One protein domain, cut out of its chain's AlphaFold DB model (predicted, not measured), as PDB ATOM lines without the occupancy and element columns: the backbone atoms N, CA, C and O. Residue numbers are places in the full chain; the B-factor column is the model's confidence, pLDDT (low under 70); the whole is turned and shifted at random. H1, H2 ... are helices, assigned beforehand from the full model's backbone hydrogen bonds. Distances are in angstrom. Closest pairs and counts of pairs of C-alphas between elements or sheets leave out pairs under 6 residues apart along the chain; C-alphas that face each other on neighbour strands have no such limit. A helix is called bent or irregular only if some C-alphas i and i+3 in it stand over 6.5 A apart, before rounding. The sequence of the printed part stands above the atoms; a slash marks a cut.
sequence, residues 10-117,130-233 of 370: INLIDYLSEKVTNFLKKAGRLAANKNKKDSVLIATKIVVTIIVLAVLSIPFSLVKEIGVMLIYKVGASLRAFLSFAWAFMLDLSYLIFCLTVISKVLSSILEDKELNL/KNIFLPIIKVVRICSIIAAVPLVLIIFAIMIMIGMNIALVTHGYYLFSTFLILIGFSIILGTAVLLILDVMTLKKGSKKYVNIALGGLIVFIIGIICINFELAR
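This is residues 10 to 117 and 130 to 233 of the 370 residues of an uncharacterized protein of Clostridium sp. CAG:710 (UniProt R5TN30). Two groups of helices cross in a flat slab: H4, H5 and H6 run side by side, back and forth, across the hairpin of H2 and H3. H1 lies at one margin, loosely beside that hairpin. The printed part has 212 residues with six named helices, H1 to H6 in order, and no named strand; the class is all helix. The whole is loose, with a radius of gyration of the C-alphas of 20.7 A, and spans 64 by 53 by 26 A.

H4, residues 130 to 170, forms a hairpin with H5, residues 176 to 201, at 18 degrees; their closest C-alphas, Arg 141 and Met 200, are 5.1 A apart. H5 forms another with H6, residues 208 to 231, at 22 degrees, with C-alphas Gly 184 and Gly 216 closest, 4.2 A. H2, residues 36 to 71, and H3, residues 76 to 110, form a third, at 17 degrees, closest at C-alphas Val 68 and Ser 83, 5.2 A. H2 touches H5 with residues 56 to 59 alone, about perpendicular at 89 degrees, closest at C-alphas Pro 59 and Leu 189, 6.5 A. H1, residues 10 to 32, H2 and H3 are an up and down bundle, each running against the one before; H1 is close to but not clearly touching H2, with C-alphas Ala 31 and Ser 39 closest, 5.8 A. Every O i to N i+4 pair is within hydrogen-bond range in H1, but 29 of 32 in H2, 29 of 31 in H3, 32 of 37 in H4, 21 of 22 in H5 and 18 of 20 in H6.

H4 is 57.7 A long, H2 52.8 A and H3 51.6 A. H4 has a kink of 29 degrees near residue 137 and is only just irregular, with C-alphas 132 and 135 6.8 A apart; H3 is irregular, with C-alphas 77 and 80 7.5 A apart. H1 begins at C-alpha 10 (-1.525, 54.183, -7.677) and H6 ends at C-alpha 231 (19.193, 8.570, 14.664).

Residues 118 to 129 are not printed, and C-alphas 117 and 130 are 22.8 A apart across the cut. Of the links printed whole, none is long. Mean pLDDT of the printed part is 71.3; 94 residues are under 70, among them 10 to 45 and 95 to 117.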
ATOM      1  N   ILE A  10      -1.549  54.563  -6.257       40.81
ATOM      2  CA  ILE A  10      -1.525  54.183  -7.677       40.81
ATOM      3  C   ILE A  10      -0.177  54.531  -8.324       40.81
ATOM      4  O   ILE A  10       0.436  53.705  -8.985       40.81
ATOM      5  N   ASN A  11       0.383  55.691  -8.001       45.75
ATOM      6  CA  ASN A  11       1.633  56.158  -8.600       45.75
ATOM      7  C   ASN A  11       2.871  55.443  -8.029       45.75
ATOM      8  O   ASN A  11       3.929  55.407  -8.657       45.75
ATOM      9  N   LEU A  12       2.747  54.853  -6.831       41.78
ATOM     10  CA  LEU A  12       3.749  53.944  -6.264       41.78
ATOM     11  C   LEU A  12       3.771  52.627  -7.048       41.78
ATOM     12  O   LEU A  12       4.848  52.121  -7.373       41.78
ATOM     13  N   ILE A  13       2.584  52.092  -7.342       47.25
ATOM     14  CA  ILE A  13       2.412  50.881  -8.145       47.25
ATOM     15  C   ILE A  13       2.948  51.130  -9.553       47.25
ATOM     16  O   ILE A  13       3.731  50.317 -10.031       47.25
ATOM     17  N   ASP A  14       2.655  52.281 -10.155       47.59
ATOM     18  CA  ASP A  14       3.158  52.643 -11.483       47.59
ATOM     19  C   ASP A  14       4.685  52.769 -11.510       47.59
ATOM     20  O   ASP A  14       5.330  52.231 -12.404       47.59
ATOM     21  N   TYR A  15       5.296  53.377 -10.488       50.62
ATOM     22  CA  TYR A  15       6.757  53.474 -10.395       50.62
ATOM     23  C   TYR A  15       7.441  52.107 -10.234       50.62
ATOM     24  O   TYR A  15       8.478  51.840 -10.852       50.62
ATOM     25  N   LEU A  16       6.894  51.229  -9.386       46.19
ATOM     26  CA  LEU A  16       7.416  49.870  -9.213       46.19
ATOM     27  C   LEU A  16       7.194  49.031 -10.473       46.19
ATOM     28  O   LEU A  16       8.117  48.339 -10.906       46.19
ATOM     29  N   SER A  17       6.014  49.150 -11.080       48.00
ATOM     30  CA  SER A  17       5.643  48.503 -12.336       48.00
ATOM     31  C   SER A  17       6.604  48.912 -13.442       48.00
ATOM     32  O   SER A  17       7.282  48.053 -13.992       48.00
ATOM     33  N   GLU A  18       6.821  50.209 -13.662       51.69
ATOM     34  CA  GLU A  18       7.738  50.729 -14.679       51.69
ATOM     35  C   GLU A  18       9.173  50.208 -14.488       51.69
ATOM     36  O   GLU A  18       9.854  49.836 -15.450       51.69
ATOM     37  N   LYS A  19       9.638  50.111 -13.237       51.44
ATOM     38  CA  LYS A  19      10.965  49.572 -12.910       51.44
ATOM     39  C   LYS A  19      11.071  48.077 -13.225       51.44
ATOM     40  O   LYS A  19      12.098  47.645 -13.752       51.44
ATOM     41  N   VAL A  20      10.017  47.307 -12.948       49.16
ATOM     42  CA  VAL A  20       9.912  45.877 -13.277       49.16
ATOM     43  C   VAL A  20       9.763  45.666 -14.787       49.16
ATOM     44  O   VAL A  20      10.450  44.818 -15.351       49.16
ATOM     45  N   THR A  21       8.951  46.461 -15.488       54.03
ATOM     46  CA  THR A  21       8.739  46.348 -16.939       54.03
ATOM     47  C   THR A  21      10.001  46.705 -17.720       54.03
ATOM     48  O   THR A  21      10.393  45.985 -18.638       54.03
ATOM     49  N   ASN A  22      10.686  47.788 -17.342       53.25
ATOM     50  CA  ASN A  22      11.964  48.162 -17.950       53.25
ATOM     51  C   ASN A  22      13.048  47.116 -17.673       53.25
ATOM     52  O   ASN A  22      13.915  46.882 -18.518       53.25
ATOM     53  N   PHE A  23      12.976  46.450 -16.522       56.66
ATOM     54  CA  PHE A  23      13.824  45.309 -16.222       56.66
ATOM     55  C   PHE A  23      13.509  44.098 -17.112       56.66
ATOM     56  O   PHE A  23      14.427  43.595 -17.751       56.66
ATOM     57  N   LEU A  24      12.245  43.674 -17.231       53.50
ATOM     58  CA  LEU A  24      11.838  42.551 -18.090       53.50
ATOM     59  C   LEU A  24      12.260  42.775 -19.548       53.50
ATOM     60  O   LEU A  24      12.806  41.876 -20.185       53.50
ATOM     61  N   LYS A  25      12.108  44.007 -20.047       58.69
ATOM     62  CA  LYS A  25      12.572  44.397 -21.386       58.69
ATOM     63  C   LYS A  25      14.096  44.292 -21.532       58.69
ATOM     64  O   LYS A  25      14.573  43.828 -22.564       58.69
ATOM     65  N   LYS A  26      14.875  44.693 -20.521       54.88
ATOM     66  CA  LYS A  26      16.349  44.581 -20.543       54.88
ATOM     67  C   LYS A  26      16.837  43.142 -20.366       54.88
ATOM     68  O   LYS A  26      17.755  42.736 -21.069       54.88
ATOM     69  N   ALA A  27      16.208  42.366 -19.488       50.59
ATOM     70  CA  ALA A  27      16.498  40.950 -19.288       50.59
ATOM     71  C   ALA A  27      16.207  40.136 -20.557       50.59
ATOM     72  O   ALA A  27      17.045  39.338 -20.962       50.59
ATOM     73  N   GLY A  28      15.088  40.409 -21.240       57.12
ATOM     74  CA  GLY A  28      14.765  39.802 -22.535       57.12
ATOM     75  C   GLY A  28      15.790  40.137 -23.624       57.12
ATOM     76  O   GLY A  28      16.216  39.254 -24.360       57.12
ATOM     77  N   ARG A  29      16.267  41.388 -23.681       58.44
ATOM     78  CA  ARG A  29      17.330  41.807 -24.618       58.44
ATOM     79  C   ARG A  29      18.689  41.166 -24.316       58.44
ATOM     80  O   ARG A  29      19.415  40.834 -25.245       58.44
ATOM     81  N   LEU A  30      19.026  40.969 -23.042       52.59
ATOM     82  CA  LEU A  30      20.265  40.303 -22.618       52.59
ATOM     83  C   LEU A  30      20.230  38.793 -22.861       52.59
ATOM     84  O   LEU A  30      21.234  38.228 -23.286       52.59
ATOM     85  N   ALA A  31      19.079  38.155 -22.639       53.41
ATOM     86  CA  ALA A  31      18.862  36.747 -22.966       53.41
ATOM     87  C   ALA A  31      18.925  36.493 -24.481       53.41
ATOM     88  O   ALA A  31      19.372  35.430 -24.903       53.41
ATOM     89  N   ALA A  32      18.519  37.481 -25.286       58.28
ATOM     90  CA  ALA A  32      18.532  37.403 -26.741       58.28
ATOM     91  C   ALA A  32      19.916  37.618 -27.383       58.28
ATOM     92  O   ALA A  32      20.093  37.213 -28.527       58.28
ATOM     93  N   ASN A  33      20.886  38.250 -26.701       57.19
ATOM     94  CA  ASN A  33      22.077  38.792 -27.377       57.19
ATOM     95  C   ASN A  33      23.445  38.413 -26.764       57.19
ATOM     96  O   ASN A  33      24.400  39.181 -26.876       57.19
ATOM     97  N   LYS A  34      23.587  37.242 -26.120       54.34
ATOM     98  CA  LYS A  34      24.888  36.759 -25.604       54.34
ATOM     99  C   LYS A  34      25.106  35.244 -25.729       54.34
ATOM    100  O   LYS A  34      24.172  34.453 -25.811       54.34
ATOM    101  N   ASN A  35      26.392  34.873 -25.721       60.47
ATOM    102  CA  ASN A  35      26.943  33.512 -25.744       60.47
ATOM    103  C   ASN A  35      26.222  32.583 -24.738       60.47
ATOM    104  O   ASN A  35      26.007  32.989 -23.597       60.47
ATOM    105  N   LYS A  36      25.909  31.324 -25.104       60.75
ATOM    106  CA  LYS A  36      25.124  30.369 -24.271       60.75
ATOM    107  C   LYS A  36      25.578  30.286 -22.799       60.75
ATOM    108  O   LYS A  36      24.743  30.120 -21.914       60.75
ATOM    109  N   LYS A  37      26.883  30.424 -22.529       60.75
ATOM    110  CA  LYS A  37      27.468  30.397 -21.174       60.75
ATOM    111  C   LYS A  37      27.018  31.571 -20.288       60.75
ATOM    112  O   LYS A  37      26.750  31.364 -19.107       60.75
ATOM    113  N   ASP A  38      26.875  32.772 -20.847       61.03
ATOM    114  CA  ASP A  38      26.478  33.970 -20.095       61.03
ATOM    115  C   ASP A  38      24.989  33.924 -19.729       61.03
ATOM    116  O   ASP A  38      24.609  34.271 -18.610       61.03
ATOM    117  N   SER A  39      24.148  33.421 -20.637       63.22
ATOM    118  CA  SER A  39      22.715  33.227 -20.383       63.22
ATOM    119  C   SER A  39      22.468  32.215 -19.261       63.22
ATOM    120  O   SER A  39      21.635  32.462 -18.387       63.22
ATOM    121  N   VAL A  40      23.239  31.119 -19.224       65.94
ATOM    122  CA  VAL A  40      23.190  30.140 -18.125       65.94
ATOM    123  C   VAL A  40      23.632  30.774 -16.804       65.94
ATOM    124  O   VAL A  40      22.951  30.610 -15.798       65.94
ATOM    125  N   LEU A  41      24.711  31.564 -16.787       66.19
ATOM    126  CA  LEU A  41      25.178  32.243 -15.572       66.19
ATOM    127  C   LEU A  41      24.129  33.213 -14.998       66.19
ATOM    128  O   LEU A  41      23.952  33.293 -13.778       66.19
ATOM    129  N   ILE A  42      23.436  33.956 -15.866       66.88
ATOM    130  CA  ILE A  42      22.363  34.877 -15.473       66.88
ATOM    131  C   ILE A  42      21.174  34.097 -14.907       66.88
ATOM    132  O   ILE A  42      20.703  34.425 -13.816       66.88
ATOM    133  N   ALA A  43      20.728  33.047 -15.602       67.25
ATOM    134  CA  ALA A  43      19.632  32.194 -15.147       67.25
ATOM    135  C   ALA A  43      19.941  31.568 -13.777       67.25
ATOM    136  O   ALA A  43      19.130  31.678 -12.857       67.25
ATOM    137  N   THR A  44      21.146  31.021 -13.592       68.19
ATOM    138  CA  THR A  44      21.590  30.451 -12.313       68.19
ATOM    139  C   THR A  44      21.564  31.487 -11.191       68.19
ATOM    140  O   THR A  44      21.031  31.208 -10.121       68.19
ATOM    141  N   LYS A  45      22.066  32.711 -11.414       67.44
ATOM    142  CA  LYS A  45      22.016  33.780 -10.396       67.44
ATOM    143  C   LYS A  45      20.583  34.138  -9.993       67.44
ATOM    144  O   LYS A  45      20.334  34.382  -8.811       67.44
ATOM    145  N   ILE A  46      19.650  34.171 -10.946       71.44
ATOM    146  CA  ILE A  46      18.234  34.457 -10.675       71.44
ATOM    147  C   ILE A  46      17.609  33.322  -9.855       71.44
ATOM    148  O   ILE A  46      17.030  33.591  -8.806       71.44
ATOM    149  N   VAL A  47      17.783  32.067 -10.279       73.25
ATOM    150  CA  VAL A  47      17.250  30.884  -9.577       73.25
ATOM    151  C   VAL A  47      17.788  30.803  -8.149       73.25
ATOM    152  O   VAL A  47      17.015  30.682  -7.202       73.25
ATOM    153  N   VAL A  48      19.101  30.959  -7.972       73.50
ATOM    154  CA  VAL A  48      19.742  30.970  -6.649       73.50
ATOM    155  C   VAL A  48      19.171  32.083  -5.767       73.50
ATOM    156  O   VAL A  48      18.899  31.860  -4.592       73.50
ATOM    157  N   THR A  49      18.931  33.269  -6.327       73.75
ATOM    158  CA  THR A  49      18.329  34.380  -5.576       73.75
ATOM    159  C   THR A  49      16.914  34.044  -5.112       73.75
ATOM    160  O   THR A  49      16.578  34.324  -3.965       73.75
ATOM    161  N   ILE A  50      16.097  33.413  -5.960       77.25
ATOM    162  CA  ILE A  50      14.738  32.985  -5.598       77.25
ATOM    163  C   ILE A  50      14.778  31.969  -4.449       77.25
ATOM    164  O   ILE A  50      14.039  32.127  -3.480       77.25
ATOM    165  N   ILE A  51      15.680  30.983  -4.512       75.62
ATOM    166  CA  ILE A  51      15.860  29.985  -3.443       75.62
ATOM    167  C   ILE A  51      16.232  30.668  -2.122       75.62
ATOM    168  O   ILE A  51      15.643  30.372  -1.087       75.62
ATOM    169  N   VAL A  52      17.164  31.625  -2.147       73.25
ATOM    170  CA  VAL A  52      17.560  32.372  -0.942       73.25
ATOM    171  C   VAL A  52      16.402  33.171  -0.364       73.25
ATOM    172  O   VAL A  52      16.224  33.187   0.852       73.25
ATOM    173  N   LEU A  53      15.605  33.825  -1.212       78.62
ATOM    174  CA  LEU A  53      14.430  34.553  -0.747       78.62
ATOM    175  C   LEU A  53      13.422  33.608  -0.097       78.62
ATOM    176  O   LEU A  53      12.937  33.930   0.985       78.62
ATOM    177  N   ALA A  54      13.162  32.444  -0.693       80.75
ATOM    178  CA  ALA A  54      12.282  31.431  -0.117       80.75
ATOM    179  C   ALA A  54      12.791  30.938   1.248       80.75
ATOM    180  O   ALA A  54      12.036  30.881   2.208       80.75
ATOM    181  N   VAL A  55      14.090  30.672   1.394       77.25
ATOM    182  CA  VAL A  55      14.671  30.279   2.692       77.25
ATOM    183  C   VAL A  55      14.544  31.393   3.725       77.25
ATOM    184  O   VAL A  55      14.212  31.144   4.881       77.25
ATOM    185  N   LEU A  56      14.753  32.640   3.309       75.94
ATOM    186  CA  LEU A  56      14.568  33.795   4.176       75.94
ATOM    187  C   LEU A  56      13.100  34.065   4.509       75.94
ATOM    188  O   LEU A  56      12.866  34.843   5.424       75.94
ATOM    189  N   SER A  57      12.112  33.438   3.861       81.56
ATOM    190  CA  SER A  57      10.716  33.564   4.299       81.56
ATOM    191  C   SER A  57      10.462  32.812   5.607       81.56
ATOM    192  O   SER A  57       9.639  33.256   6.400       81.56
ATOM    193  N   ILE A  58      11.194  31.720   5.868       81.38
ATOM    194  CA  ILE A  58      11.058  30.882   7.071       81.38
ATOM    195  C   ILE A  58      11.137  31.715   8.362       81.38
ATOM    196  O   ILE A  58      10.187  31.673   9.145       81.38
ATOM    197  N   PRO A  59      12.198  32.512   8.610       76.00
ATOM    198  CA  PRO A  59      12.274  33.311   9.827       76.00
ATOM    199  C   PRO A  59      11.158  34.361   9.934       76.00
ATOM    200  O   PRO A  59      10.661  34.595  11.031       76.00
ATOM    201  N   PHE A  60      10.707  34.959   8.825       78.88
ATOM    202  CA  PHE A  60       9.587  35.912   8.855       78.88
ATOM    203  C   PHE A  60       8.262  35.219   9.195       78.88
ATOM    204  O   PHE A  60       7.492  35.746   9.999       78.88
ATOM    205  N   SER A  61       8.022  34.021   8.655       83.81
ATOM    206  CA  SER A  61       6.855  33.199   8.987       83.81
ATOM    207  C   SER A  61       6.851  32.771  10.455       83.81
ATOM    208  O   SER A  61       5.823  32.885  11.115       83.81
ATOM    209  N   LEU A  62       8.001  32.373  11.010       81.62
ATOM    210  CA  LEU A  62       8.108  32.028  12.433       81.62
ATOM    211  C   LEU A  62       7.742  33.213  13.333       81.62
ATOM    212  O   LEU A  62       6.954  33.077  14.264       81.62
ATOM    213  N   VAL A  63       8.266  34.403  13.035       80.50
ATOM    214  CA  VAL A  63       7.942  35.621  13.796       80.50
ATOM    215  C   VAL A  63       6.470  36.008  13.640       80.50
ATOM    216  O   VAL A  63       5.844  36.491  14.588       80.50
ATOM    217  N   LYS A  64       5.890  35.755  12.464       83.38
ATOM    218  CA  LYS A  64       4.462  35.942  12.206       83.38
ATOM    219  C   LYS A  64       3.626  35.045  13.104       83.38
ATOM    220  O   LYS A  64       2.777  35.564  13.824       83.38
ATOM    221  N   GLU A  65       3.904  33.748  13.129       84.44
ATOM    222  CA  GLU A  65       3.178  32.784  13.958       84.44
ATOM    223  C   GLU A  65       3.346  33.058  15.455       84.44
ATOM    224  O   GLU A  65       2.350  33.106  16.177       84.44
ATOM    225  N   ILE A  66       4.572  33.332  15.917       82.38
ATOM    226  CA  ILE A  66       4.844  33.660  17.324       82.38
ATOM    227  C   ILE A  66       4.074  34.914  17.745       82.38
ATOM    228  O   ILE A  66       3.405  34.917  18.778       82.38
ATOM    229  N   GLY A  67       4.130  35.986  16.951       80.19
ATOM    230  CA  GLY A  67       3.422  37.218  17.290       80.19
ATOM    231  C   GLY A  67       1.903  37.052  17.250       80.19
ATOM    232  O   GLY A  67       1.222  37.531  18.156       80.19
ATOM    233  N   VAL A  68       1.363  36.296  16.285       82.81
ATOM    234  CA  VAL A  68      -0.062  35.936  16.280       82.81
ATOM    235  C   VAL A  68      -0.412  35.149  17.544       82.81
ATOM    236  O   VAL A  68      -1.337  35.542  18.247       82.81
ATOM    237  N   MET A  69       0.351  34.116  17.906       83.25
ATOM    238  CA  MET A  69       0.111  33.324  19.118       83.25
ATOM    239  C   MET A  69       0.097  34.190  20.388       83.25
ATOM    240  O   MET A  69      -0.765  34.012  21.250       83.25
ATOM    241  N   LEU A  70       1.011  35.158  20.502       82.00
ATOM    242  CA  LEU A  70       1.038  36.102  21.623       82.00
ATOM    243  C   LEU A  70      -0.207  37.000  21.646       82.00
ATOM    244  O   LEU A  70      -0.799  37.202  22.704       82.00
ATOM    245  N   ILE A  71      -0.660  37.478  20.486       84.31
ATOM    246  CA  ILE A  71      -1.883  38.285  20.358       84.31
ATOM    247  C   ILE A  71      -3.134  37.463  20.693       84.31
ATOM    248  O   ILE A  71      -4.093  37.994  21.250       84.31
ATOM    249  N   TYR A  72      -3.129  36.153  20.437       79.75
ATOM    250  CA  TYR A  72      -4.223  35.263  20.835       79.75
ATOM    251  C   TYR A  72      -4.373  35.125  22.358       79.75
ATOM    252  O   TYR A  72      -5.420  34.675  22.817       79.75
ATOM    253  N   LYS A  73      -3.393  35.572  23.155       80.50
ATOM    254  CA  LYS A  73      -3.543  35.712  24.613       80.50
ATOM    255  C   LYS A  73      -4.264  37.002  25.027       80.50
ATOM    256  O   LYS A  73      -4.658  37.129  26.181       80.50
ATOM    257  N   VAL A  74      -4.464  37.943  24.102       77.19
ATOM    258  CA  VAL A  74      -5.197  39.198  24.323       77.19
ATOM    259  C   VAL A  74      -6.707  38.965  24.147       77.19
ATOM    260  O   VAL A  74      -7.144  38.030  23.458       77.19
ATOM    261  N   GLY A  75      -7.513  39.808  24.804       73.62
ATOM    262  CA  GLY A  75      -8.976  39.762  24.782       73.62
ATOM    263  C   GLY A  75      -9.573  39.734  23.368       73.62
ATOM    264  O   GLY A  75      -9.022  40.304  22.422       73.62
ATOM    265  N   ALA A  76     -10.718  39.057  23.233       74.94
ATOM    266  CA  ALA A  76     -11.326  38.701  21.947       74.94
ATOM    267  C   ALA A  76     -11.571  39.901  21.011       74.94
ATOM    268  O   ALA A  76     -11.404  39.770  19.801       74.94
ATOM    269  N   SER A  77     -11.893  41.073  21.565       77.50
ATOM    270  CA  SER A  77     -12.326  42.250  20.800       77.50
ATOM    271  C   SER A  77     -11.240  42.889  19.927       77.50
ATOM    272  O   SER A  77     -11.566  43.521  18.929       77.50
ATOM    273  N   LEU A  78      -9.956  42.732  20.268       76.38
ATOM    274  CA  LEU A  78      -8.842  43.333  19.511       76.38
ATOM    275  C   LEU A  78      -7.971  42.302  18.791       76.38
ATOM    276  O   LEU A  78      -7.136  42.669  17.963       76.38
ATOM    277  N   ARG A  79      -8.172  41.013  19.079       85.25
ATOM    278  CA  ARG A  79      -7.337  39.920  18.581       85.25
ATOM    279  C   ARG A  79      -7.252  39.900  17.058       85.25
ATOM    280  O   ARG A  79      -6.154  39.906  16.517       85.25
ATOM    281  N   ALA A  80      -8.396  39.909  16.374       80.81
ATOM    282  CA  ALA A  80      -8.437  39.801  14.916       80.81
ATOM    283  C   ALA A  80      -7.703  40.967  14.234       80.81
ATOM    284  O   ALA A  80      -6.883  40.749  13.344       80.81
ATOM    285  N   PHE A  81      -7.943  42.195  14.703       81.31
ATOM    286  CA  PHE A  81      -7.307  43.394  14.164       81.31
ATOM    287  C   PHE A  81      -5.793  43.409  14.416       81.31
ATOM    288  O   PHE A  81      -5.018  43.637  13.490       81.31
ATOM    289  N   LEU A  82      -5.359  43.117  15.645       77.56
ATOM    290  CA  LEU A  82      -3.940  43.087  16.006       77.56
ATOM    291  C   LEU A  82      -3.190  41.975  15.265       77.56
ATOM    292  O   LEU A  82      -2.100  42.219  14.751       77.56
ATOM    293  N   SER A  83      -3.767  40.771  15.167       83.62
ATOM    294  CA  SER A  83      -3.159  39.655  14.432       83.62
ATOM    295  C   SER A  83      -3.036  39.967  12.943       83.62
ATOM    296  O   SER A  83      -1.995  39.685  12.350       83.62
ATOM    297  N   PHE A  84      -4.059  40.589  12.348       81.06
ATOM    298  CA  PHE A  84      -4.012  41.035  10.958       81.06
ATOM    299  C   PHE A  84      -2.930  42.098  10.744       81.06
ATOM    300  O   PHE A  84      -2.098  41.949   9.852       81.06
ATOM    301  N   ALA A  85      -2.895  43.138  11.584       72.94
ATOM    302  CA  ALA A  85      -1.901  44.203  11.491       72.94
ATOM    303  C   ALA A  85      -0.471  43.657  11.630       72.94
ATOM    304  O   ALA A  85       0.405  44.013  10.845       72.94
ATOM    305  N   TRP A  86      -0.246  42.745  12.580       81.81
ATOM    306  CA  TRP A  86       1.042  42.081  12.780       81.81
ATOM    307  C   TRP A  86       1.496  41.296  11.545       81.81
ATOM    308  O   TRP A  86       2.597  41.517  11.035       81.81
ATOM    309  N   ALA A  87       0.631  40.412  11.044       81.25
ATOM    310  CA  ALA A  87       0.904  39.609   9.858       81.25
ATOM    311  C   ALA A  87       1.201  40.490   8.638       81.25
ATOM    312  O   ALA A  87       2.222  40.308   7.978       81.25
ATOM    313  N   PHE A  88       0.352  41.492   8.399       75.06
ATOM    314  CA  PHE A  88       0.503  42.432   7.294       75.06
ATOM    315  C   PHE A  88       1.839  43.182   7.354       75.06
ATOM    316  O   PHE A  88       2.517  43.322   6.336       75.06
ATOM    317  N   MET A  89       2.258  43.632   8.541       67.25
ATOM    318  CA  MET A  89       3.531  44.336   8.708       67.25
ATOM    319  C   MET A  89       4.744  43.464   8.365       67.25
ATOM    320  O   MET A  89       5.697  43.960   7.753       67.25
ATOM    321  N   LEU A  90       4.727  42.185   8.745       77.06
ATOM    322  CA  LEU A  90       5.812  41.247   8.442       77.06
ATOM    323  C   LEU A  90       5.849  40.876   6.963       77.06
ATOM    324  O   LEU A  90       6.923  40.916   6.363       77.06
ATOM    325  N   ASP A  91       4.688  40.607   6.367       76.50
ATOM    326  CA  ASP A  91       4.574  40.297   4.941       76.50
ATOM    327  C   ASP A  91       5.044  41.491   4.087       76.50
ATOM    328  O   ASP A  91       5.815  41.325   3.140       76.50
ATOM    329  N   LEU A  92       4.673  42.722   4.468       66.25
ATOM    330  CA  LEU A  92       5.134  43.944   3.805       66.25
ATOM    331  C   LEU A  92       6.651  44.142   3.949       66.25
ATOM    332  O   LEU A  92       7.324  44.517   2.986       66.25
ATOM    333  N   SER A  93       7.202  43.880   5.137       68.38
ATOM    334  CA  SER A  93       8.645  43.992   5.395       68.38
ATOM    335  C   SER A  93       9.439  42.984   4.560       68.38
ATOM    336  O   SER A  93      10.433  43.351   3.926       68.38
ATOM    337  N   TYR A  94       8.961  41.740   4.491       74.81
ATOM    338  CA  TYR A  94       9.539  40.694   3.653       74.81
ATOM    339  C   TYR A  94       9.443  41.039   2.158       74.81
ATOM    340  O   TYR A  94      10.422  40.898   1.426       74.81
ATOM    341  N   LEU A  95       8.317  41.593   1.695       68.88
ATOM    342  CA  LEU A  95       8.147  42.022   0.303       68.88
ATOM    343  C   LEU A  95       9.126  43.140  -0.090       68.88
ATOM    344  O   LEU A  95       9.783  43.055  -1.131       68.88
ATOM    345  N   ILE A  96       9.275  44.172   0.745       61.09
ATOM    346  CA  ILE A  96      10.237  45.267   0.514       61.09
ATOM    347  C   ILE A  96      11.667  44.723   0.467       61.09
ATOM    348  O   ILE A  96      12.485  45.149  -0.361       61.09
ATOM    349  N   PHE A  97      11.967  43.755   1.329       67.94
ATOM    350  CA  PHE A  97      13.240  43.060   1.335       67.94
ATOM    351  C   PHE A  97      13.485  42.293   0.022       67.94
ATOM    352  O   PHE A  97      14.505  42.534  -0.634       67.94
ATOM    353  N   CYS A  98      12.536  41.463  -0.421       69.31
ATOM    354  CA  CYS A  98      12.607  40.737  -1.691       69.31
ATOM    355  C   CYS A  98      12.877  41.683  -2.866       69.31
ATOM    356  O   CYS A  98      13.817  41.473  -3.635       69.31
ATOM    357  N   LEU A  99      12.127  42.785  -2.957       62.69
ATOM    358  CA  LEU A  99      12.315  43.799  -4.000       62.69
ATOM    359  C   LEU A  99      13.711  44.435  -3.959       62.69
ATOM    360  O   LEU A  99      14.298  44.723  -5.008       62.69
ATOM    361  N   THR A 100      14.264  44.641  -2.764       61.75
ATOM    362  CA  THR A 100      15.597  45.226  -2.571       61.75
ATOM    363  C   THR A 100      16.706  44.268  -3.002       61.75
ATOM    364  O   THR A 100      17.646  44.692  -3.680       61.75
ATOM    365  N   VAL A 101      16.607  42.987  -2.637       66.88
ATOM    366  CA  VAL A 101      17.577  41.954  -3.038       66.88
ATOM    367  C   VAL A 101      17.527  41.727  -4.537       66.88
ATOM    368  O   VAL A 101      18.570  41.800  -5.185       66.88
ATOM    369  N   ILE A 102      16.326  41.542  -5.093       65.06
ATOM    370  CA  ILE A 102      16.124  41.385  -6.534       65.06
ATOM    371  C   ILE A 102      16.740  42.583  -7.254       65.06
ATOM    372  O   ILE A 102      17.648  42.404  -8.055       65.06
ATOM    373  N   SER A 103      16.384  43.818  -6.889       57.19
ATOM    374  CA  SER A 103      16.940  45.022  -7.533       57.19
ATOM    375  C   SER A 103      18.475  45.060  -7.558       57.19
ATOM    376  O   SER A 103      19.051  45.532  -8.537       57.19
ATOM    377  N   LYS A 104      19.146  44.568  -6.509       62.56
ATOM    378  CA  LYS A 104      20.617  44.561  -6.404       62.56
ATOM    379  C   LYS A 104      21.282  43.424  -7.162       62.56
ATOM    380  O   LYS A 104      22.332  43.621  -7.767       62.56
ATOM    381  N   VAL A 105      20.695  42.231  -7.128       64.12
ATOM    382  CA  VAL A 105      21.171  41.115  -7.952       64.12
ATOM    383  C   VAL A 105      21.070  41.509  -9.422       64.12
ATOM    384  O   VAL A 105      22.016  41.316 -10.180       64.12
ATOM    385  N   LEU A 106      19.969  42.160  -9.793       58.78
ATOM    386  CA  LEU A 106      19.743  42.651 -11.143       58.78
ATOM    387  C   LEU A 106      20.701  43.783 -11.525       58.78
ATOM    388  O   LEU A 106      21.250  43.747 -12.623       58.78
ATOM    389  N   SER A 107      20.971  44.751 -10.639       56.12
ATOM    390  CA  SER A 107      21.979  45.784 -10.918       56.12
ATOM    391  C   SER A 107      23.377  45.182 -11.084       56.12
ATOM    392  O   SER A 107      24.064  45.532 -12.033       56.12
ATOM    393  N   SER A 108      23.752  44.194 -10.260       60.25
ATOM    394  CA  SER A 108      25.026  43.467 -10.396       60.25
ATOM    395  C   SER A 108      25.135  42.657 -11.692       60.25
ATOM    396  O   SER A 108      26.251  42.323 -12.083       60.25
ATOM    397  N   ILE A 109      24.022  42.272 -12.318       61.53
ATOM    398  CA  ILE A 109      24.016  41.594 -13.626       61.53
ATOM    399  C   ILE A 109      24.144  42.618 -14.765       61.53
ATOM    400  O   ILE A 109      24.741  42.325 -15.796       61.53
ATOM    401  N   LEU A 110      23.591  43.819 -14.576       55.47
ATOM    402  CA  LEU A 110      23.558  44.892 -15.573       55.47
ATOM    403  C   LEU A 110      24.815  45.784 -15.572       55.47
ATOM    404  O   LEU A 110      25.097  46.438 -16.574       55.47
ATOM    405  N   GLU A 111      25.568  45.822 -14.470       53.00
ATOM    406  CA  GLU A 111      26.793  46.626 -14.312       53.00
ATOM    407  C   GLU A 111      27.982  46.143 -15.161       53.00
ATOM    408  O   GLU A 111      28.978  46.850 -15.253       53.00
ATOM    409  N   ASP A 112      27.868  45.017 -15.870       50.16
ATOM    410  CA  ASP A 112      28.979  44.459 -16.653       50.16
ATOM    411  C   ASP A 112      29.234  45.131 -18.021       50.16
ATOM    412  O   ASP A 112      30.068  44.618 -18.763       50.16
ATOM    413  N   LYS A 113      28.568  46.257 -18.379       46.19
ATOM    414  CA  LYS A 113      29.086  47.207 -19.408       46.19
ATOM    415  C   LYS A 113      28.326  48.521 -19.688       46.19
ATOM    416  O   LYS A 113      28.912  49.364 -20.356       46.19
ATOM    417  N   GLU A 114      27.095  48.767 -19.219       45.12
ATOM    418  CA  GLU A 114      26.307  49.927 -19.732       45.12
ATOM    419  C   GLU A 114      25.637  50.849 -18.687       45.12
ATOM    420  O   GLU A 114      24.936  51.794 -19.056       45.12
ATOM    421  N   LEU A 115      25.822  50.640 -17.377       43.09
ATOM    422  CA  LEU A 115      25.048  51.399 -16.376       43.09
ATOM    423  C   LEU A 115      25.529  52.839 -16.115       43.09
ATOM    424  O   LEU A 115      24.725  53.665 -15.680       43.09
ATOM    425  N   ASN A 116      26.789  53.164 -16.423       41.56
ATOM    426  CA  ASN A 116      27.377  54.470 -16.090       41.56
ATOM    427  C   ASN A 116      26.754  55.644 -16.871       41.56
ATOM    428  O   ASN A 116      26.726  56.760 -16.367       41.56
ATOM    429  N   LEU A 117      26.175  55.398 -18.053       44.56
ATOM    430  CA  LEU A 117      25.565  56.447 -18.889       44.56
ATOM    431  C   LEU A 117      24.130  56.818 -18.466       44.56
ATOM    432  O   LEU A 117      23.639  57.899 -18.780       44.56
ATOM    433  N   LYS A 130      11.664  62.820  -2.824       43.69
ATOM    434  CA  LYS A 130      12.220  62.560  -1.476       43.69
ATOM    435  C   LYS A 130      11.254  62.817  -0.299       43.69
ATOM    436  O   LYS A 130      11.412  62.178   0.737       43.69
ATOM    437  N   ASN A 131      10.244  63.680  -0.455       42.00
ATOM    438  CA  ASN A 131       9.346  64.079   0.645       42.00
ATOM    439  C   ASN A 131       8.150  63.134   0.885       42.00
ATOM    440  O   ASN A 131       7.678  63.050   2.014       42.00
ATOM    441  N   ILE A 132       7.696  62.380  -0.124       46.56
ATOM    442  CA  ILE A 132       6.532  61.472  -0.008       46.56
ATOM    443  C   ILE A 132       6.943  60.102   0.562       46.56
ATOM    444  O   ILE A 132       6.182  59.465   1.288       46.56
ATOM    445  N   PHE A 133       8.180  59.663   0.306       46.72
ATOM    446  CA  PHE A 133       8.692  58.383   0.810       46.72
ATOM    447  C   PHE A 133       9.093  58.415   2.293       46.72
ATOM    448  O   PHE A 133       9.163  57.368   2.924       46.72
ATOM    449  N   LEU A 134       9.339  59.593   2.873       54.41
ATOM    450  CA  LEU A 134       9.771  59.753   4.268       54.41
ATOM    451  C   LEU A 134       8.829  59.103   5.306       54.41
ATOM    452  O   LEU A 134       9.337  58.366   6.152       54.41
ATOM    453  N   PRO A 135       7.497  59.317   5.279       55.84
ATOM    454  CA  PRO A 135       6.587  58.690   6.243       55.84
ATOM    455  C   PRO A 135       6.452  57.171   6.056       55.84
ATOM    456  O   PRO A 135       6.514  56.442   7.041       55.84
ATOM    457  N   ILE A 136       6.362  56.672   4.818       53.31
ATOM    458  CA  ILE A 136       6.284  55.224   4.538       53.31
ATOM    459  C   ILE A 136       7.576  54.524   4.980       53.31
ATOM    460  O   ILE A 136       7.529  53.503   5.659       53.31
ATOM    461  N   ILE A 137       8.738  55.115   4.682       57.84
ATOM    462  CA  ILE A 137      10.039  54.613   5.143       57.84
ATOM    463  C   ILE A 137      10.113  54.614   6.676       57.84
ATOM    464  O   ILE A 137      10.656  53.675   7.253       57.84
ATOM    465  N   LYS A 138       9.562  55.629   7.358       61.44
ATOM    466  CA  LYS A 138       9.504  55.667   8.831       61.44
ATOM    467  C   LYS A 138       8.627  54.550   9.411       61.44
ATOM    468  O   LYS A 138       9.061  53.903  10.357       61.44
ATOM    469  N   VAL A 139       7.452  54.286   8.837       61.62
ATOM    470  CA  VAL A 139       6.564  53.193   9.284       61.62
ATOM    471  C   VAL A 139       7.219  51.830   9.056       61.62
ATOM    472  O   VAL A 139       7.303  51.027   9.980       61.62
ATOM    473  N   VAL A 140       7.781  51.595   7.866       61.72
ATOM    474  CA  VAL A 140       8.505  50.353   7.550       61.72
ATOM    475  C   VAL A 140       9.697  50.151   8.488       61.72
ATOM    476  O   VAL A 140       9.918  49.034   8.945       61.72
ATOM    477  N   ARG A 141      10.433  51.216   8.836       63.34
ATOM    478  CA  ARG A 141      11.533  51.176   9.817       63.34
ATOM    479  C   ARG A 141      11.073  50.745  11.204       63.34
ATOM    480  O   ARG A 141      11.707  49.882  11.797       63.34
ATOM    481  N   ILE A 142       9.995  51.337  11.714       65.88
ATOM    482  CA  ILE A 142       9.452  51.002  13.037       65.88
ATOM    483  C   ILE A 142       9.019  49.536  13.064       65.88
ATOM    484  O   ILE A 142       9.390  48.796  13.970       65.88
ATOM    485  N   CYS A 143       8.315  49.080  12.033       62.09
ATOM    486  CA  CYS A 143       7.845  47.701  11.990       62.09
ATOM    487  C   CYS A 143       8.972  46.690  11.746       62.09
ATOM    488  O   CYS A 143       8.942  45.595  12.296       62.09
ATOM    489  N   SER A 144      10.010  47.086  11.008       64.25
ATOM    490  CA  SER A 144      11.257  46.329  10.869       64.25
ATOM    491  C   SER A 144      11.967  46.145  12.220       64.25
ATOM    492  O   SER A 144      12.401  45.040  12.529       64.25
ATOM    493  N   ILE A 145      12.030  47.183  13.068       67.69
ATOM    494  CA  ILE A 145      12.592  47.085  14.432       67.69
ATOM    495  C   ILE A 145      11.797  46.084  15.270       67.69
ATOM    496  O   ILE A 145      12.376  45.205  15.903       67.69
ATOM    497  N   ILE A 146      10.470  46.202  15.242       67.81
ATOM    498  CA  ILE A 146       9.576  45.310  15.982       67.81
ATOM    499  C   ILE A 146       9.743  43.855  15.508       67.81
ATOM    500  O   ILE A 146       9.743  42.946  16.334       67.81
ATOM    501  N   ALA A 147       9.957  43.625  14.209       66.00
ATOM    502  CA  ALA A 147      10.217  42.302  13.638       66.00
ATOM    503  C   ALA A 147      11.605  41.733  13.992       66.00
ATOM    504  O   ALA A 147      11.758  40.518  14.118       66.00
ATOM    505  N   ALA A 148      12.619  42.588  14.168       73.06
ATOM    506  CA  ALA A 148      13.969  42.159  14.537       73.06
ATOM    507  C   ALA A 148      14.044  41.610  15.969       73.06
ATOM    508  O   ALA A 148      14.824  40.696  16.229       73.06
ATOM    509  N   VAL A 149      13.234  42.141  16.894       76.50
ATOM    510  CA  VAL A 149      13.274  41.756  18.315       76.50
ATOM    511  C   VAL A 149      13.004  40.254  18.517       76.50
ATOM    512  O   VAL A 149      13.852  39.591  19.116       76.50
ATOM    513  N   PRO A 150      11.919  39.658  17.978       74.19
ATOM    514  CA  PRO A 150      11.704  38.214  18.048       74.19
ATOM    515  C   PRO A 150      12.830  37.388  17.419       74.19
ATOM    516  O   PRO A 150      13.203  36.361  17.975       74.19
ATOM    517  N   LEU A 151      13.419  37.836  16.305       78.75
ATOM    518  CA  LEU A 151      14.537  37.124  15.671       78.75
ATOM    519  C   LEU A 151      15.770  37.079  16.575       78.75
ATOM    520  O   LEU A 151      16.405  36.035  16.695       78.75
ATOM    521  N   VAL A 152      16.088  38.188  17.247       80.56
ATOM    522  CA  VAL A 152      17.195  38.245  18.211       80.56
ATOM    523  C   VAL A 152      16.923  37.340  19.416       80.56
ATOM    524  O   VAL A 152      17.829  36.641  19.864       80.56
ATOM    525  N   LEU A 153      15.678  37.283  19.902       80.44
ATOM    526  CA  LEU A 153      15.294  36.356  20.973       80.44
ATOM    527  C   LEU A 153      15.435  34.887  20.549       80.44
ATOM    528  O   LEU A 153      15.903  34.071  21.340       80.44
ATOM    529  N   ILE A 154      15.097  34.550  19.299       82.19
ATOM    530  CA  ILE A 154      15.309  33.201  18.754       82.19
ATOM    531  C   ILE A 154      16.807  32.875  18.696       82.19
ATOM    532  O   ILE A 154      17.200  31.781  19.090       82.19
ATOM    533  N   ILE A 155      17.661  33.816  18.276       85.38
ATOM    534  CA  ILE A 155      19.123  33.623  18.293       85.38
ATOM    535  C   ILE A 155      19.617  33.358  19.722       85.38
ATOM    536  O   ILE A 155      20.415  32.447  19.936       85.38
ATOM    537  N   PHE A 156      19.113  34.097  20.714       83.88
ATOM    538  CA  PHE A 156      19.454  33.862  22.118       83.88
ATOM    539  C   PHE A 156      19.014  32.469  22.598       83.88
ATOM    540  O   PHE A 156      19.791  31.763  23.237       83.88
ATOM    541  N   ALA A 157      17.809  32.025  22.231       83.81
ATOM    542  CA  ALA A 157      17.344  30.671  22.530       83.81
ATOM    543  C   ALA A 157      18.226  29.596  21.869       83.81
ATOM    544  O   ALA A 157      18.542  28.585  22.497       83.81
ATOM    545  N   ILE A 158      18.686  29.823  20.635       88.25
ATOM    546  CA  ILE A 158      19.620  28.913  19.960       88.25
ATOM    547  C   ILE A 158      20.956  28.838  20.697       88.25
ATOM    548  O   ILE A 158      21.480  27.742  20.864       88.25
ATOM    549  N   MET A 159      21.482  29.954  21.205       89.00
ATOM    550  CA  MET A 159      22.708  29.941  22.013       89.00
ATOM    551  C   MET A 159      22.565  29.063  23.264       89.00
ATOM    552  O   MET A 159      23.481  28.307  23.586       89.00
ATOM    553  N   ILE A 160      21.401  29.097  23.924       88.50
ATOM    554  CA  ILE A 160      21.096  28.193  25.045       88.50
ATOM    555  C   ILE A 160      21.083  26.736  24.567       88.50
ATOM    556  O   ILE A 160      21.719  25.888  25.189       88.50
ATOM    557  N   MET A 161      20.426  26.439  23.440       87.56
ATOM    558  CA  MET A 161      20.387  25.082  22.873       87.56
ATOM    559  C   MET A 161      21.775  24.564  22.469       87.56
ATOM    560  O   MET A 161      22.057  23.379  22.637       87.56
ATOM    561  N   ILE A 162      22.664  25.426  21.969       89.94
ATOM    562  CA  ILE A 162      24.064  25.067  21.705       89.94
ATOM    563  C   ILE A 162      24.763  24.719  23.026       89.94
ATOM    564  O   ILE A 162      25.423  23.687  23.103       89.94
ATOM    565  N   GLY A 163      24.570  25.519  24.081       87.31
ATOM    566  CA  GLY A 163      25.100  25.226  25.418       87.31
ATOM    567  C   GLY A 163      24.614  23.883  25.976       87.31
ATOM    568  O   GLY A 163      25.414  23.103  26.490       87.31
ATOM    569  N   MET A 164      23.328  23.569  25.804       86.00
ATOM    570  CA  MET A 164      22.764  22.265  26.173       86.00
ATOM    571  C   MET A 164      23.395  21.120  25.371       86.00
ATOM    572  O   MET A 164      23.729  20.091  25.950       86.00
ATOM    573  N   ASN A 165      23.624  21.294  24.064       86.50
ATOM    574  CA  ASN A 165      24.319  20.290  23.251       86.50
ATOM    575  C   ASN A 165      25.772  20.083  23.696       86.50
ATOM    576  O   ASN A 165      26.235  18.950  23.728       86.50
ATOM    577  N   ILE A 166      26.488  21.141  24.092       87.56
ATOM    578  CA  ILE A 166      27.841  21.010  24.662       87.56
ATOM    579  C   ILE A 166      27.787  20.185  25.950       87.56
ATOM    580  O   ILE A 166      28.575  19.255  26.109       87.56
ATOM    581  N   ALA A 167      26.835  20.475  26.841       83.94
ATOM    582  CA  ALA A 167      26.647  19.696  28.061       83.94
ATOM    583  C   ALA A 167      26.371  18.216  27.746       83.94
ATOM    584  O   ALA A 167      26.976  17.339  28.359       83.94
ATOM    585  N   LEU A 168      25.542  17.923  26.741       80.56
ATOM    586  CA  LEU A 168      25.303  16.555  26.279       80.56
ATOM    587  C   LEU A 168      26.599  15.889  25.777       80.56
ATOM    588  O   LEU A 168      26.941  14.800  26.237       80.56
ATOM    589  N   VAL A 169      27.391  16.565  24.941       83.31
ATOM    590  CA  VAL A 169      28.687  16.041  24.467       83.31
ATOM    591  C   VAL A 169      29.635  15.728  25.623       83.31
ATOM    592  O   VAL A 169      30.256  14.668  25.627       83.31
ATOM    593  N   THR A 170      29.714  16.590  26.643       80.56
ATOM    594  CA  THR A 170      30.569  16.331  27.819       80.56
ATOM    595  C   THR A 170      30.147  15.104  28.631       80.56
ATOM    596  O   THR A 170      30.985  14.511  29.302       80.56
ATOM    597  N   HIS A 171      28.883  14.684  28.533       74.06
ATOM    598  CA  HIS A 171      28.367  13.464  29.159       74.06
ATOM    599  C   HIS A 171      28.427  12.242  28.220       74.06
ATOM    600  O   HIS A 171      27.841  11.206  28.525       74.06
ATOM    601  N   GLY A 172      29.144  12.347  27.092       71.00
ATOM    602  CA  GLY A 172      29.353  11.257  26.137       71.00
ATOM    603  C   GLY A 172      28.320  11.177  25.008       71.00
ATOM    604  O   GLY A 172      28.332  10.204  24.258       71.00
ATOM    605  N   TYR A 173      27.444  12.177  24.855       73.69
ATOM    606  CA  TYR A 173      26.405  12.190  23.818       73.69
ATOM    607  C   TYR A 173      26.845  12.953  22.574       73.69
ATOM    608  O   TYR A 173      26.855  14.183  22.537       73.69
ATOM    609  N   TYR A 174      27.145  12.217  21.514       74.31
ATOM    610  CA  TYR A 174      27.701  12.777  20.288       74.31
ATOM    611  C   TYR A 174      26.647  12.909  19.180       74.31
ATOM    612  O   TYR A 174      26.721  12.235  18.155       74.31
ATOM    613  N   LEU A 175      25.670  13.796  19.377       78.50
ATOM    614  CA  LEU A 175      24.756  14.239  18.315       78.50
ATOM    615  C   LEU A 175      25.362  15.450  17.595       78.50
ATOM    616  O   LEU A 175      24.933  16.587  17.775       78.50
ATOM    617  N   PHE A 176      26.428  15.236  16.822       83.31
ATOM    618  CA  PHE A 176      27.151  16.337  16.176       83.31
ATOM    619  C   PHE A 176      26.306  17.067  15.127       83.31
ATOM    620  O   PHE A 176      26.481  18.271  14.909       83.31
ATOM    621  N   SER A 177      25.357  16.367  14.507       87.06
ATOM    622  CA  SER A 177      24.422  16.940  13.541       87.06
ATOM    623  C   SER A 177      23.617  18.123  14.092       87.06
ATOM    624  O   SER A 177      23.361  19.082  13.355       87.06
ATOM    625  N   THR A 178      23.273  18.127  15.385       88.75
ATOM    626  CA  THR A 178      22.485  19.204  16.003       88.75
ATOM    627  C   THR A 178      23.258  20.520  16.025       88.75
ATOM    628  O   THR A 178      22.664  21.572  15.790       88.75
ATOM    629  N   PHE A 179      24.586  20.491  16.195       90.50
ATOM    630  CA  PHE A 179      25.424  21.688  16.088       90.50
ATOM    631  C   PHE A 179      25.351  22.300  14.692       90.50
ATOM    632  O   PHE A 179      25.178  23.510  14.567       90.50
ATOM    633  N   LEU A 180      25.435  21.480  13.642       91.56
ATOM    634  CA  LEU A 180      25.353  21.956  12.258       91.56
ATOM    635  C   LEU A 180      23.982  22.570  11.962       91.56
ATOM    636  O   LEU A 180      23.907  23.654  11.383       91.56
ATOM    637  N   ILE A 181      22.903  21.935  12.426       91.19
ATOM    638  CA  ILE A 181      21.539  22.467  12.304       91.19
ATOM    639  C   ILE A 181      21.438  23.830  13.008       91.19
ATOM    640  O   ILE A 181      21.016  24.812  12.395       91.19
ATOM    641  N   LEU A 182      21.867  23.922  14.270       91.88
ATOM    642  CA  LEU A 182      21.762  25.149  15.066       91.88
ATOM    643  C   LEU A 182      22.638  26.283  14.515       91.88
ATOM    644  O   LEU A 182      22.183  27.427  14.440       91.88
ATOM    645  N   ILE A 183      23.867  25.987  14.081       91.94
ATOM    646  CA  ILE A 183      24.783  26.967  13.480       91.94
ATOM    647  C   ILE A 183      24.243  27.439  12.129       91.94
ATOM    648  O   ILE A 183      24.145  28.646  11.898       91.94
ATOM    649  N   GLY A 184      23.844  26.516  11.250       89.75
ATOM    650  CA  GLY A 184      23.285  26.842   9.939       89.75
ATOM    651  C   GLY A 184      22.037  27.717  10.055       89.75
ATOM    652  O   GLY A 184      21.933  28.755   9.395       89.75
ATOM    653  N   PHE A 185      21.135  27.370  10.976       88.62
ATOM    654  CA  PHE A 185      19.935  28.157  11.243       88.62
ATOM    655  C   PHE A 185      20.247  29.531  11.858       88.62
ATOM    656  O   PHE A 185      19.668  30.537  11.442       88.62
ATOM    657  N   SER A 186      21.226  29.616  12.764       89.88
ATOM    658  CA  SER A 186      21.694  30.893  13.329       89.88
ATOM    659  C   SER A 186      22.268  31.829  12.267       89.88
ATOM    660  O   SER A 186      22.024  33.032  12.315       89.88
ATOM    661  N   ILE A 187      22.993  31.297  11.276       89.75
ATOM    662  CA  ILE A 187      23.520  32.083  10.151       89.75
ATOM    663  C   ILE A 187      22.371  32.650   9.306       89.75
ATOM    664  O   ILE A 187      22.400  33.830   8.941       89.75
ATOM    665  N   ILE A 188      21.336  31.850   9.025       86.31
ATOM    666  CA  ILE A 188      20.145  32.301   8.283       86.31
ATOM    667  C   ILE A 188      19.426  33.417   9.056       86.31
ATOM    668  O   ILE A 188      19.143  34.475   8.489       86.31
ATOM    669  N   LEU A 189      19.197  33.225  10.360       84.88
ATOM    670  CA  LEU A 189      18.564  34.218  11.235       84.88
ATOM    671  C   LEU A 189      19.380  35.505  11.351       84.88
ATOM    672  O   LEU A 189      18.839  36.597  11.187       84.88
ATOM    673  N   GLY A 190      20.687  35.393  11.586       85.12
ATOM    674  CA  GLY A 190      21.591  36.537  11.656       85.12
ATOM    675  C   GLY A 190      21.609  37.322  10.347       85.12
ATOM    676  O   GLY A 190      21.595  38.553  10.358       85.12
ATOM    677  N   THR A 191      21.539  36.624   9.209       83.44
ATOM    678  CA  THR A 191      21.401  37.278   7.905       83.44
ATOM    679  C   THR A 191      20.071  38.020   7.811       83.44
ATOM    680  O   THR A 191      20.072  39.187   7.436       83.44
ATOM    681  N   ALA A 192      18.949  37.414   8.214       78.06
ATOM    682  CA  ALA A 192      17.652  38.093   8.245       78.06
ATOM    683  C   ALA A 192      17.681  39.366   9.118       78.06
ATOM    684  O   ALA A 192      17.215  40.416   8.679       78.06
ATOM    685  N   VAL A 193      18.305  39.320  10.301       79.56
ATOM    686  CA  VAL A 193      18.467  40.492  11.182       79.56
ATOM    687  C   VAL A 193      19.309  41.587  10.520       79.56
ATOM    688  O   VAL A 193      18.891  42.744  10.484       79.56
ATOM    689  N   LEU A 194      20.470  41.246   9.954       78.44
ATOM    690  CA  LEU A 194      21.330  42.213   9.255       78.44
ATOM    691  C   LEU A 194      20.611  42.867   8.070       78.44
ATOM    692  O   LEU A 194      20.771  44.060   7.814       78.44
ATOM    693  N   LEU A 195      19.772  42.105   7.376       71.06
ATOM    694  CA  LEU A 195      18.976  42.600   6.260       71.06
ATOM    695  C   LEU A 195      17.886  43.573   6.710       71.06
ATOM    696  O   LEU A 195      17.695  44.612   6.077       71.06
ATOM    697  N   ILE A 196      17.219  43.279   7.825       68.19
ATOM    698  CA  ILE A 196      16.274  44.201   8.458       68.19
ATOM    699  C   ILE A 196      16.997  45.498   8.864       68.19
ATOM    700  O   ILE A 196      16.509  46.591   8.570       68.19
ATOM    701  N   LEU A 197      18.200  45.406   9.441       69.12
ATOM    702  CA  LEU A 197      19.021  46.569   9.809       69.12
ATOM    703  C   LEU A 197      19.473  47.405   8.595       69.12
ATOM    704  O   LEU A 197      19.552  48.635   8.676       69.12
ATOM    705  N   ASP A 198      19.734  46.782   7.447       68.56
ATOM    706  CA  ASP A 198      20.064  47.503   6.213       68.56
ATOM    707  C   ASP A 198      18.855  48.243   5.629       68.56
ATOM    708  O   ASP A 198      18.985  49.397   5.204       68.56
ATOM    709  N   VAL A 199      17.663  47.632   5.671       62.16
ATOM    710  CA  VAL A 199      16.396  48.320   5.357       62.16
ATOM    711  C   VAL A 199      16.190  49.494   6.319       62.16
ATOM    712  O   VAL A 199      15.830  50.595   5.892       62.16
ATOM    713  N   MET A 200      16.506  49.307   7.606       62.34
ATOM    714  CA  MET A 200      16.404  50.364   8.610       62.34
ATOM    715  C   MET A 200      17.344  51.536   8.323       62.34
ATOM    716  O   MET A 200      16.934  52.696   8.365       62.34
ATOM    717  N   THR A 201      18.603  51.269   7.999       59.66
ATOM    718  CA  THR A 201      19.625  52.313   7.840       59.66
ATOM    719  C   THR A 201      19.673  52.922   6.437       59.66
ATOM    720  O   THR A 201      20.427  53.869   6.224       59.66
ATOM    721  N   LEU A 202      18.846  52.442   5.491       53.69
ATOM    722  CA  LEU A 202      18.934  52.769   4.054       53.69
ATOM    723  C   LEU A 202      20.342  52.520   3.481       53.69
ATOM    724  O   LEU A 202      20.719  53.096   2.456       53.69
ATOM    725  N   LYS A 203      21.139  51.668   4.135       54.59
ATOM    726  CA  LYS A 203      22.453  51.289   3.628       54.59
ATOM    727  C   LYS A 203      22.263  50.390   2.410       54.59
ATOM    728  O   LYS A 203      21.352  49.560   2.342       54.59
ATOM    729  N   LYS A 204      23.138  50.543   1.408       53.16
ATOM    730  CA  LYS A 204      23.226  49.611   0.274       53.16
ATOM    731  C   LYS A 204      23.696  48.256   0.817       53.16
ATOM    732  O   LYS A 204      24.880  47.954   0.797       53.16
ATOM    733  N   GLY A 205      22.762  47.435   1.295       54.31
ATOM    734  CA  GLY A 205      23.065  46.053   1.654       54.31
ATOM    735  C   GLY A 205      23.736  45.315   0.498       54.31
ATOM    736  O   GLY A 205      23.370  45.512  -0.661       54.31
ATOM    737  N   SER A 206      24.755  44.534   0.806       55.00
ATOM    738  CA  SER A 206      25.684  43.996  -0.178       55.00
ATOM    739  C   SER A 206      25.249  42.617  -0.685       55.00
ATOM    740  O   SER A 206      24.562  41.863   0.001       55.00
ATOM    741  N   LYS A 207      25.722  42.245  -1.879       57.72
ATOM    742  CA  LYS A 207      25.649  40.884  -2.451       57.72
ATOM    743  C   LYS A 207      26.138  39.787  -1.482       57.72
ATOM    744  O   LYS A 207      25.774  38.626  -1.627       57.72
ATOM    745  N   LYS A 208      26.923  40.168  -0.468       68.12
ATOM    746  CA  LYS A 208      27.486  39.304   0.573       68.12
ATOM    747  C   LYS A 208      26.417  38.549   1.372       68.12
ATOM    748  O   LYS A 208      26.637  37.387   1.684       68.12
ATOM    749  N   TYR A 209      25.259  39.155   1.658       72.12
ATOM    750  CA  TYR A 209      24.227  38.512   2.488       72.12
ATOM    751  C   TYR A 209      23.573  37.306   1.816       72.12
ATOM    752  O   TYR A 209      23.281  36.324   2.483       72.12
ATOM    753  N   VAL A 210      23.405  37.348   0.491       68.12
ATOM    754  CA  VAL A 210      22.872  36.215  -0.281       68.12
ATOM    755  C   VAL A 210      23.801  35.007  -0.146       68.12
ATOM    756  O   VAL A 210      23.349  33.901   0.130       68.12
ATOM    757  N   ASN A 211      25.113  35.230  -0.254       72.81
ATOM    758  CA  ASN A 211      26.108  34.168  -0.116       72.81
ATOM    759  C   ASN A 211      26.199  33.636   1.323       72.81
ATOM    760  O   ASN A 211      26.367  32.436   1.510       72.81
ATOM    761  N   ILE A 212      26.065  34.505   2.333       83.12
ATOM    762  CA  ILE A 212      26.050  34.089   3.745       83.12
ATOM    763  C   ILE A 212      24.811  33.232   4.039       83.12
ATOM    764  O   ILE A 212      24.949  32.164   4.631       83.12
ATOM    765  N   ALA A 213      23.623  33.643   3.576       80.25
ATOM    766  CA  ALA A 213      22.397  32.860   3.735       80.25
ATOM    767  C   ALA A 213      22.496  31.482   3.059       80.25
ATOM    768  O   ALA A 213      22.080  30.488   3.648       80.25
ATOM    769  N   LEU A 214      23.090  31.402   1.861       78.25
ATOM    770  CA  LEU A 214      23.357  30.123   1.186       78.25
ATOM    771  C   LEU A 214      24.327  29.245   1.966       78.25
ATOM    772  O   LEU A 214      24.080  28.053   2.105       78.25
ATOM    773  N   GLY A 215      25.409  29.825   2.488       83.69
ATOM    774  CA  GLY A 215      26.345  29.099   3.344       83.69
ATOM    775  C   GLY A 215      25.640  28.506   4.565       83.69
ATOM    776  O   GLY A 215      25.787  27.318   4.836       83.69
ATOM    777  N   GLY A 216      24.803  29.301   5.240       90.06
ATOM    778  CA  GLY A 216      23.976  28.834   6.357       90.06
ATOM    779  C   GLY A 216      23.012  27.712   5.965       90.06
ATOM    780  O   GLY A 216      22.924  26.712   6.671       90.06
ATOM    781  N   LEU A 217      22.350  27.831   4.809       85.19
ATOM    782  CA  LEU A 217      21.450  26.803   4.279       85.19
ATOM    783  C   LEU A 217      22.173  25.485   3.990       85.19
ATOM    784  O   LEU A 217      21.666  24.426   4.342       85.19
ATOM    785  N   ILE A 218      23.350  25.539   3.366       89.25
ATOM    786  CA  ILE A 218      24.143  24.341   3.068       89.25
ATOM    787  C   ILE A 218      24.523  23.631   4.371       89.25
ATOM    788  O   ILE A 218      24.304  22.431   4.492       89.25
ATOM    789  N   VAL A 219      25.020  24.374   5.366       93.00
ATOM    790  CA  VAL A 219      25.369  23.819   6.687       93.00
ATOM    791  C   VAL A 219      24.143  23.206   7.373       93.00
ATOM    792  O   VAL A 219      24.226  22.102   7.905       93.00
ATOM    793  N   PHE A 220      22.992  23.879   7.303       89.88
ATOM    794  CA  PHE A 220      21.731  23.386   7.854       89.88
ATOM    795  C   PHE A 220      21.274  22.075   7.194       89.88
ATOM    796  O   PHE A 220      20.938  21.121   7.892       89.88
ATOM    797  N   ILE A 221      21.306  22.000   5.858       86.31
ATOM    798  CA  ILE A 221      20.935  20.794   5.102       86.31
ATOM    799  C   ILE A 221      21.880  19.637   5.425       86.31
ATOM    800  O   ILE A 221      21.411  18.527   5.657       86.31
ATOM    801  N   ILE A 222      23.192  19.888   5.482       91.56
ATOM    802  CA  ILE A 222      24.170  18.869   5.885       91.56
ATOM    803  C   ILE A 222      23.825  18.346   7.285       91.56
ATOM    804  O   ILE A 222      23.783  17.136   7.480       91.56
ATOM    805  N   GLY A 223      23.489  19.233   8.225       90.94
ATOM    806  CA  GLY A 223      23.022  18.846   9.555       90.94
ATOM    807  C   GLY A 223      21.784  17.939   9.528       90.94
ATOM    808  O   GLY A 223      21.786  16.892  10.170       90.94
ATOM    809  N   ILE A 224      20.756  18.277   8.737       87.50
ATOM    810  CA  ILE A 224      19.552  17.437   8.569       87.50
ATOM    811  C   ILE A 224      19.876  16.080   7.930       87.50
ATOM    812  O   ILE A 224      19.270  15.063   8.261       87.50
ATOM    813  N   ILE A 225      20.821  16.023   6.998       88.62
ATOM    814  CA  ILE A 225      21.232  14.747   6.413       88.62
ATOM    815  C   ILE A 225      21.937  13.901   7.483       88.62
ATOM    816  O   ILE A 225      21.574  12.744   7.683       88.62
ATOM    817  N   CYS A 226      22.884  14.487   8.219       89.44
ATOM    818  CA  CYS A 226      23.645  13.800   9.261       89.44
ATOM    819  C   CYS A 226      22.770  13.299  10.418       89.44
ATOM    820  O   CYS A 226      22.991  12.178  10.873       89.44
ATOM    821  N   ILE A 227      21.761  14.061  10.863       87.69
ATOM    822  CA  ILE A 227      20.919  13.647  11.999       87.69
ATOM    823  C   ILE A 227      20.163  12.350  11.703       87.69
ATOM    824  O   ILE A 227      20.012  11.522  12.591       87.69
ATOM    825  N   ASN A 228      19.758  12.111  10.451       84.38
ATOM    826  CA  ASN A 228      19.109  10.854  10.072       84.38
ATOM    827  C   ASN A 228      20.043   9.646  10.253       84.38
ATOM    828  O   ASN A 228      19.614   8.607  10.747       84.38
ATOM    829  N   PHE A 229      21.326   9.785   9.904       87.12
ATOM    830  CA  PHE A 229      22.320   8.726  10.105       87.12
ATOM    831  C   PHE A 229      22.671   8.514  11.580       87.12
ATOM    832  O   PHE A 229      22.964   7.389  11.982       87.12
ATOM    833  N   GLU A 230      22.661   9.576  12.384       85.06
ATOM    834  CA  GLU A 230      22.855   9.476  13.833       85.06
ATOM    835  C   GLU A 230      21.653   8.787  14.499       85.06
ATOM    836  O   GLU A 230      21.841   7.865  15.287       85.06
ATOM    837  N   LEU A 231      20.424   9.158  14.126       83.44
ATOM    838  CA  LEU A 231      19.193   8.570  14.664       83.44
ATOM    839  C   LEU A 231      18.984   7.111  14.241       83.44
ATOM    840  O   LEU A 231      18.420   6.338  15.009       83.44
ATOM    841  N   ALA A 232      19.473   6.703  13.067       85.31
ATOM    842  CA  ALA A 232      19.370   5.320  12.594       85.31
ATOM    843  C   ALA A 232      20.100   4.297  13.487       85.31
ATOM    844  O   ALA A 232      19.828   3.103  13.391       85.31
ATOM    845  N   ARG A 233      21.021   4.747  14.350       83.94
ATOM    846  CA  ARG A 233      21.717   3.880  15.317       83.94
ATOM    847  C   ARG A 233      20.832   3.494  16.496       83.94
ATOM    848  O   ARG A 233      21.077   2.478  17.137       83.94
TER     849      ARG A 233